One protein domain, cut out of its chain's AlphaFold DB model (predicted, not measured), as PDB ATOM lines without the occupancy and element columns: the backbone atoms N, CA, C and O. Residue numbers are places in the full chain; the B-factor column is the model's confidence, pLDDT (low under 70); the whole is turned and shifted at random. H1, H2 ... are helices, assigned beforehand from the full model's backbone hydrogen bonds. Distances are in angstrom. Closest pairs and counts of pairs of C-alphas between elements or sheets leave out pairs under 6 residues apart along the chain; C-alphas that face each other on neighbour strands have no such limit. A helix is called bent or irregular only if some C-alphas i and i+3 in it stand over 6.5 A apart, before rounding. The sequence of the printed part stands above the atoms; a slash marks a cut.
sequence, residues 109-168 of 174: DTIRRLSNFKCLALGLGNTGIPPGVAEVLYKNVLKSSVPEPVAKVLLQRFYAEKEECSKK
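This is residues 109 to 168 of the 174 residues of the protein "Hypothetical protein" of Amorphochlora amoebiformis (UniProt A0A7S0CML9). Two helices, H1 and H2, lie side by side and run opposite ways, and a third and longer helix, H3, folds back over one side of that pair. The three centres make a triangle, and H3 has few contacts with the other two, coming nearest to H2 close to the turn that joins them. The printed part has 60 residues with three named helices, H1, H2 and H3 in that order along the chain, and no named strand; its class is all helix. The whole is compact, with a radius of gyration of the C-alphas of 11.1 A, and rounded, with spans of 30 by 23 by 18 A.

H1, residues 109 to 121, and H2, residues 131 to 145, form a helical hairpin. They touch, with 20 pairs of C-alphas within 8 A, and their closest C-alphas are those of Ala 121 and Pro 131, 4.3 A apart. They run opposite ways at a shallow tilt of 19 degrees, with their centres 9.3 A apart. H2 and H3, residues 148 to 167, form a second helical hairpin, at a shallow tilt of 20 degrees, opposite ways. H2 and H3 only just touch, with 3 pairs of C-alphas within 8 A: H2 touches H3 with residues 139 to 143 alone, and H3 touches H2 with residues 151 to 155 alone. Their closest C-alphas are those of Lys 143 and Ala 151, 5.6 A apart. H1 and H3 are close but not clearly touching: their closest C-alphas, those of Lys 118 and Phe 158, are 7.7 A apart. They run the same way at a shallow tilt of 33 degrees, only just short of steep. In H2 and H3 every O i to N i+4 pair is within hydrogen-bond range; in H1 7 of 9 are.

H1 begins at Asp 109, whose C-alpha is at (27.731, 14.793, -40.115), and measures 18.8 A from first to last C-alpha. It is only just irregular, with C-alphas 113 and 116 7.0 A apart, and its line is a rough one. H2 begins at Pro 131, whose C-alpha is at (5.706, 12.333, -43.486), and measures 20.7 A to Ser 145. H3, the longest helix with 20 residues, measures 29.0 A from Glu 148 to Lys 167, where the C-alpha is at (2.331, 28.165, -46.594).

The two C-alphas farthest apart are those of Pro 147 and Lys 168, at 32.1 A. The printed part has no cut. The link from H1 to H2 is short, with 9 residues, and the link from H2 to H3 is tight, with 2. The mean pLDDT of the printed part is 90.7, and no printed residue is under 70.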
ATOM      1  N   ASP A 109      27.946  16.130 -39.557       94.00
ATOM      2  CA  ASP A 109      27.731  14.793 -40.115       94.00
ATOM      3  C   ASP A 109      26.366  14.213 -39.732       94.00
ATOM      4  O   ASP A 109      25.663  13.652 -40.579       94.00
ATOM      5  N   THR A 110      25.962  14.375 -38.471       93.06
ATOM      6  CA  THR A 110      24.648  13.948 -37.972       93.06
ATOM      7  C   THR A 110      23.531  14.695 -38.696       93.06
ATOM      8  O   THR A 110      22.602  14.074 -39.213       93.06
ATOM      9  N   ILE A 111      23.639  16.023 -38.797       92.81
ATOM     10  CA  ILE A 111      22.671  16.878 -39.497       92.81
ATOM     11  C   ILE A 111      22.567  16.467 -40.971       92.81
ATOM     12  O   ILE A 111      21.459  16.314 -41.490       92.81
ATOM     13  N   ARG A 112      23.703  16.218 -41.636       93.19
ATOM     14  CA  ARG A 112      23.748  15.779 -43.035       93.19
ATOM     15  C   ARG A 112      23.068  14.426 -43.227       93.19
ATOM     16  O   ARG A 112      22.251  14.287 -44.132       93.19
ATOM     17  N   ARG A 113      23.337  13.440 -42.366       90.62
ATOM     18  CA  ARG A 113      22.694  12.110 -42.421       90.62
ATOM     19  C   ARG A 113      21.183  12.182 -42.200       90.62
ATOM     20  O   ARG A 113      20.432  11.429 -42.814       90.62
ATOM     21  N   LEU A 114      20.732  13.112 -41.362       90.81
ATOM     22  CA  LEU A 114      19.315  13.323 -41.075       90.81
ATOM     23  C   LEU A 114      18.582  14.153 -42.133       90.81
ATOM     24  O   LEU A 114      17.354  14.238 -42.080       90.81
ATOM     25  N   SER A 115      19.293  14.731 -43.103       89.56
ATOM     26  CA  SER A 115      18.700  15.596 -44.130       89.56
ATOM     27  C   SER A 115      17.605  14.887 -44.938       89.56
ATOM     28  O   SER A 115      16.538  15.458 -45.133       89.56
ATOM     29  N   ASN A 116      17.794  13.613 -45.299       87.25
ATOM     30  CA  ASN A 116      16.778  12.827 -46.006       87.25
ATOM     31  C   ASN A 116      15.507  12.634 -45.166       87.25
ATOM     32  O   ASN A 116      14.404  12.878 -45.653       87.25
ATOM     33  N   PHE A 117      15.646  12.251 -43.892       88.00
ATOM     34  CA  PHE A 117      14.501  12.112 -42.984       88.00
ATOM     35  C   PHE A 117      13.783  13.443 -42.780       88.00
ATOM     36  O   PHE A 117      12.555  13.484 -42.783       88.00
ATOM     37  N   LYS A 118      14.540  14.540 -42.674       90.75
ATOM     38  CA  LYS A 118      14.006  15.897 -42.596       90.75
ATOM     39  C   LYS A 118      13.203  16.255 -43.851       90.75
ATOM     40  O   LYS A 118      12.057  16.670 -43.726       90.75
ATOM     41  N   CYS A 119      13.746  16.040 -45.051       89.44
ATOM     42  CA  CYS A 119      13.043  16.294 -46.313       89.44
ATOM     43  C   CYS A 119      11.742  15.488 -46.424       89.44
ATOM     44  O   CYS A 119      10.709  16.030 -46.815       89.44
ATOM     45  N   LEU A 120      11.761  14.213 -46.030       90.19
ATOM     46  CA  LEU A 120      10.563  13.369 -46.002       90.19
ATOM     47  C   LEU A 120       9.534  13.859 -44.981       90.19
ATOM     48  O   LEU A 120       8.345  13.924 -45.291       90.19
ATOM     49  N   ALA A 121       9.981  14.262 -43.791       89.50
ATOM     50  CA  ALA A 121       9.124  14.831 -42.755       89.50
ATOM     51  C   ALA A 121       8.470  16.155 -43.193       89.50
ATOM     52  O   ALA A 121       7.336  16.445 -42.809       89.50
ATOM     53  N   LEU A 122       9.156  16.933 -44.036       88.75
ATOM     54  CA  LEU A 122       8.633  18.146 -44.670       88.75
ATOM     55  C   LEU A 122       7.734  17.858 -45.889       88.75
ATOM     56  O   LEU A 122       7.166  18.786 -46.461       88.75
ATOM     57  N   GLY A 123       7.578  16.591 -46.292       85.19
ATOM     58  CA  GLY A 123       6.782  16.197 -47.458       85.19
ATOM     59  C   GLY A 123       7.436  16.527 -48.804       85.19
ATOM     60  O   GLY A 123       6.742  16.598 -49.814       85.19
ATOM     61  N   LEU A 124       8.755  16.736 -48.822       84.12
ATOM     62  CA  LEU A 124       9.529  17.133 -50.004       84.12
ATOM     63  C   LEU A 124      10.116  15.940 -50.781       84.12
ATOM     64  O   LEU A 124      10.808  16.140 -51.773       84.12
ATOM     65  N   GLY A 125       9.870  14.703 -50.340       78.44
ATOM     66  CA  GLY A 125      10.370  13.490 -50.994       78.44
ATOM     67  C   GLY A 125       9.285  12.437 -51.217       78.44
ATOM     68  O   GLY A 125       8.209  12.500 -50.629       78.44
ATOM     69  N   ASN A 126       9.586  11.455 -52.073       72.19
ATOM     70  CA  ASN A 126       8.654  10.404 -52.487       72.19
ATOM     71  C   ASN A 126       9.276   9.006 -52.317       72.19
ATOM     72  O   ASN A 126       9.665   8.366 -53.289       72.19
ATOM     73  N   THR A 127       9.419   8.552 -51.069       73.56
ATOM     74  CA  THR A 127      10.047   7.255 -50.728       73.56
ATOM     75  C   THR A 127       9.059   6.235 -50.153       73.56
ATOM     76  O   THR A 127       9.472   5.218 -49.603       73.56
ATOM     77  N   GLY A 128       7.752   6.513 -50.215       80.75
ATOM     78  CA  GLY A 128       6.710   5.666 -49.620       80.75
ATOM     79  C   GLY A 128       6.601   5.748 -48.090       80.75
ATOM     80  O   GLY A 128       5.635   5.239 -47.530       80.75
ATOM     81  N   ILE A 129       7.529   6.426 -47.404       85.94
ATOM     82  CA  ILE A 129       7.447   6.677 -45.958       85.94
ATOM     83  C   ILE A 129       6.490   7.854 -45.707       85.94
ATOM     84  O   ILE A 129       6.744   8.952 -46.210       85.94
ATOM     85  N   PRO A 130       5.419   7.685 -44.905       89.88
ATOM     86  CA  PRO A 130       4.528   8.790 -44.571       89.88
ATOM     87  C   PRO A 130       5.269   9.919 -43.827       89.88
ATOM     88  O   PRO A 130       6.035   9.621 -42.903       89.88
ATOM     89  N   PRO A 131       5.009  11.209 -44.125       90.50
ATOM     90  CA  PRO A 131       5.706  12.333 -43.486       90.50
ATOM     91  C   PRO A 131       5.655  12.322 -41.954       90.50
ATOM     92  O   PRO A 131       6.641  12.646 -41.298       90.50
ATOM     93  N   GLY A 132       4.536  11.886 -41.365       91.38
ATOM     94  CA  GLY A 132       4.409  11.757 -39.909       91.38
ATOM     95  C   GLY A 132       5.364  10.720 -39.306       91.38
ATOM     96  O   GLY A 132       5.934  10.956 -38.244       91.38
ATOM     97  N   VAL A 133       5.602   9.606 -40.005       92.12
ATOM     98  CA  VAL A 133       6.574   8.583 -39.583       92.12
ATOM     99  C   VAL A 133       7.997   9.125 -39.716       92.12
ATOM    100  O   VAL A 133       8.794   8.995 -38.788       92.12
ATOM    101  N   ALA A 134       8.302   9.790 -40.834       92.94
ATOM    102  CA  ALA A 134       9.601  10.425 -41.047       92.94
ATOM    103  C   ALA A 134       9.910  11.494 -39.983       92.94
ATOM    104  O   ALA A 134      11.042  11.566 -39.511       92.94
ATOM    105  N   GLU A 135       8.914  12.273 -39.547       94.50
ATOM    106  CA  GLU A 135       9.074  13.243 -38.460       94.50
ATOM    107  C   GLU A 135       9.425  12.564 -37.131       94.50
ATOM    108  O   GLU A 135      10.341  13.009 -36.438       94.50
ATOM    109  N   VAL A 136       8.728  11.484 -36.765       94.50
ATOM    110  CA  VAL A 136       9.017  10.745 -35.525       94.50
ATOM    111  C   VAL A 136      10.445  10.199 -35.543       94.50
ATOM    112  O   VAL A 136      11.179  10.379 -34.569       94.50
ATOM    113  N   LEU A 137      10.866   9.599 -36.662       91.75
ATOM    114  CA  LEU A 137      12.231   9.102 -36.836       91.75
ATOM    115  C   LEU A 137      13.257  10.233 -36.740       91.75
ATOM    116  O   LEU A 137      14.195  10.135 -35.950       91.75
ATOM    117  N   TYR A 138      13.048  11.330 -37.472       94.31
ATOM    118  CA  TYR A 138      13.920  12.503 -37.433       94.31
ATOM    119  C   TYR A 138      14.109  13.012 -35.998       94.31
ATOM    120  O   TYR A 138      15.239  13.183 -35.546       94.31
ATOM    121  N   LYS A 139      13.012  13.188 -35.250       95.38
ATOM    122  CA  LYS A 139      13.043  13.689 -33.869       95.38
ATOM    123  C   LYS A 139      13.775  12.751 -32.918       95.38
ATOM    124  O   LYS A 139      14.554  13.225 -32.093       95.38
ATOM    125  N   ASN A 140      13.502  11.450 -32.998       94.50
ATOM    126  CA  ASN A 140      14.087  10.471 -32.086       94.50
ATOM    127  C   ASN A 140      15.583  10.306 -32.339       94.50
ATOM    128  O   ASN A 140      16.367  10.386 -31.393       94.50
ATOM    129  N   VAL A 141      15.986  10.161 -33.606       93.19
ATOM    130  CA  VAL A 141      17.407  10.040 -33.944       93.19
ATOM    131  C   VAL A 141      18.138  11.320 -33.553       93.19
ATOM    132  O   VAL A 141      19.128  11.239 -32.833       93.19
ATOM    133  N   LEU A 142      17.603  12.497 -33.892       94.75
ATOM    134  CA  LEU A 142      18.216  13.773 -33.525       94.75
ATOM    135  C   LEU A 142      18.456  13.887 -32.012       94.75
ATOM    136  O   LEU A 142      19.579  14.148 -31.598       94.75
ATOM    137  N   LYS A 143      17.434  13.634 -31.184       95.19
ATOM    138  CA  LYS A 143      17.556  13.697 -29.716       95.19
ATOM    139  C   LYS A 143      18.556  12.694 -29.139       95.19
ATOM    140  O   LYS A 143      19.119  12.959 -28.087       95.19
ATOM    141  N   SER A 144      18.747  11.553 -29.797       95.00
ATOM    142  CA  SER A 144      19.713  10.535 -29.365       95.00
ATOM    143  C   SER A 144      21.143  10.802 -29.844       95.00
ATOM    144  O   SER A 144      22.084  10.252 -29.286       95.00
ATOM    145  N   SER A 145      21.315  11.615 -30.894       95.00
ATOM    146  CA  SER A 145      22.599  11.797 -31.584       95.00
ATOM    147  C   SER A 145      23.307  13.117 -31.275       95.00
ATOM    148  O   SER A 145      24.471  13.263 -31.643       95.00
ATOM    149  N   VAL A 146      22.639  14.088 -30.643       96.19
ATOM    150  CA  VAL A 146      23.248  15.374 -30.256       96.19
ATOM    151  C   VAL A 146      22.834  15.777 -28.833       96.19
ATOM    152  O   VAL A 146      21.782  15.335 -28.366       96.19
ATOM    153  N   PRO A 147      23.609  16.637 -28.143       96.62
ATOM    154  CA  PRO A 147      23.230  17.163 -26.834       96.62
ATOM    155  C   PRO A 147      21.860  17.850 -26.844       96.62
ATOM    156  O   PRO A 147      21.472  18.491 -27.825       96.62
ATOM    157  N   GLU A 148      21.139  17.782 -25.724       95.62
ATOM    158  CA  GLU A 148      19.773  18.311 -25.614       95.62
ATOM    159  C   GLU A 148      19.631  19.790 -26.042       95.62
ATOM    160  O   GLU A 148      18.699  20.083 -26.801       95.62
ATOM    161  N   PRO A 149      20.523  20.730 -25.651       94.50
ATOM    162  CA  PRO A 149      20.408  22.126 -26.084       94.50
ATOM    163  C   PRO A 149      20.485  22.279 -27.610       94.50
ATOM    164  O   PRO A 149      19.715  23.029 -28.206       94.50
ATOM    165  N   VAL A 150      21.354  21.498 -28.254       96.88
ATOM    166  CA  VAL A 150      21.539  21.484 -29.711       96.88
ATOM    167  C   VAL A 150      20.310  20.891 -30.396       96.88
ATOM    168  O   VAL A 150      19.793  21.463 -31.359       96.88
ATOM    169  N   ALA A 151      19.786  19.777 -29.870       96.62
ATOM    170  CA  ALA A 151      18.573  19.150 -30.384       96.62
ATOM    171  C   ALA A 151      17.381  20.117 -30.332       96.62
ATOM    172  O   ALA A 151      16.620  20.192 -31.294       96.62
ATOM    173  N   LYS A 152      17.231  20.894 -29.249       95.62
ATOM    174  CA  LYS A 152      16.178  21.918 -29.125       95.62
ATOM    175  C   LYS A 152      16.273  22.975 -30.225       95.62
ATOM    176  O   LYS A 152      15.264  23.243 -30.876       95.62
ATOM    177  N   VAL A 153      17.468  23.514 -30.481       96.50
ATOM    178  CA  VAL A 153      17.703  24.509 -31.547       96.50
ATOM    179  C   VAL A 153      17.352  23.937 -32.921       96.50
ATOM    180  O   VAL A 153      16.621  24.556 -33.697       96.50
ATOM    181  N   LEU A 154      17.832  22.731 -33.222       96.12
ATOM    182  CA  LEU A 154      17.592  22.076 -34.509       96.12
ATOM    183  C   LEU A 154      16.110  21.728 -34.714       96.12
ATOM    184  O   LEU A 154      15.579  21.944 -35.804       96.12
ATOM    185  N   LEU A 155      15.417  21.267 -33.668       95.62
ATOM    186  CA  LEU A 155      13.976  21.008 -33.710       95.62
ATOM    187  C   LEU A 155      13.161  22.289 -33.884       95.62
ATOM    188  O   LEU A 155      12.202  22.293 -34.653       95.62
ATOM    189  N   GLN A 156      13.539  23.376 -33.212       94.31
ATOM    190  CA  GLN A 156      12.887  24.669 -33.400       94.31
ATOM    191  C   GLN A 156      12.981  25.121 -34.862       94.31
ATOM    192  O   GLN A 156      11.977  25.540 -35.437       94.31
ATOM    193  N   ARG A 157      14.160  24.987 -35.481       94.31
ATOM    194  CA  ARG A 157      14.339  25.295 -36.907       94.31
ATOM    195  C   ARG A 157      13.521  24.371 -37.802       94.31
ATOM    196  O   ARG A 157      12.835  24.865 -38.686       94.31
ATOM    197  N   PHE A 158      13.523  23.063 -37.541       95.25
ATOM    198  CA  PHE A 158      12.692  22.110 -38.283       95.25
ATOM    199  C   PHE A 158      11.208  22.509 -38.282       95.25
ATOM    200  O   PHE A 158      10.567  22.486 -39.330       95.25
ATOM    201  N   TYR A 159      10.666  22.920 -37.132       93.88
ATOM    202  CA  TYR A 159       9.274  23.361 -37.050       93.88
ATOM    203  C   TYR A 159       9.014  24.680 -37.785       93.88
ATOM    204  O   TYR A 159       7.975  24.797 -38.434       93.88
ATOM    205  N   ALA A 160       9.955  25.627 -37.751       92.25
ATOM    206  CA  ALA A 160       9.857  26.858 -38.534       92.25
ATOM    207  C   ALA A 160       9.841  26.574 -40.048       92.25
ATOM    208  O   ALA A 160       8.998  27.108 -40.767       92.25
ATOM    209  N   GLU A 161      10.707  25.677 -40.528       92.62
ATOM    210  CA  GLU A 161      10.720  25.254 -41.936       92.62
ATOM    211  C   GLU A 161       9.428  24.535 -42.326       92.62
ATOM    212  O   GLU A 161       8.869  24.792 -43.388       92.62
ATOM    213  N   LYS A 162       8.911  23.660 -41.455       91.12
ATOM    214  CA  LYS A 162       7.644  22.956 -41.687       91.12
ATOM    215  C   LYS A 162       6.475  23.928 -41.831       91.12
ATOM    216  O   LYS A 162       5.639  23.751 -42.719       91.12
ATOM    217  N   GLU A 163       6.423  24.955 -40.985       90.62
ATOM    218  CA  GLU A 163       5.421  26.014 -41.084       90.62
ATOM    219  C   GLU A 163       5.547  26.772 -42.415       90.62
ATOM    220  O   GLU A 163       4.547  26.998 -43.095       90.62
ATOM    221  N   GLU A 164       6.764  27.104 -42.845       87.31
ATOM    222  CA  GLU A 164       6.994  27.785 -44.122       87.31
ATOM    223  C   GLU A 164       6.621  26.917 -45.336       87.31
ATOM    224  O   GLU A 164       5.945  27.391 -46.250       87.31
ATOM    225  N   CYS A 165       6.975  25.628 -45.331       85.06
ATOM    226  CA  CYS A 165       6.566  24.677 -46.367       85.06
ATOM    227  C   CYS A 165       5.040  24.546 -46.457       85.06
ATOM    228  O   CYS A 165       4.510  24.415 -47.557       85.06
ATOM    229  N   SER A 166       4.326  24.625 -45.329       82.88
ATOM    230  CA  SER A 166       2.859  24.550 -45.308       82.88
ATOM    231  C   SER A 166       2.165  25.764 -45.942       82.88
ATOM    232  O   SER A 166       1.040  25.636 -46.421       82.88
ATOM    233  N   LYS A 167       2.839  26.923 -45.984       82.56
ATOM    234  CA  LYS A 167       2.331  28.165 -46.594       82.56
ATOM    235  C   LYS A 167       2.508  28.199 -48.113       82.56
ATOM    236  O   LYS A 167       1.872  29.014 -48.778       82.56
ATOM    237  N   LYS A 168       3.370  27.343 -48.678       74.38
ATOM    238  CA  LYS A 168       3.598  27.278 -50.127       74.38
ATOM    239  C   LYS A 168       2.480  26.460 -50.790       74.38
ATOM    240  O   LYS A 168       2.166  25.370 -50.307       74.38
TER     241      LYS A 168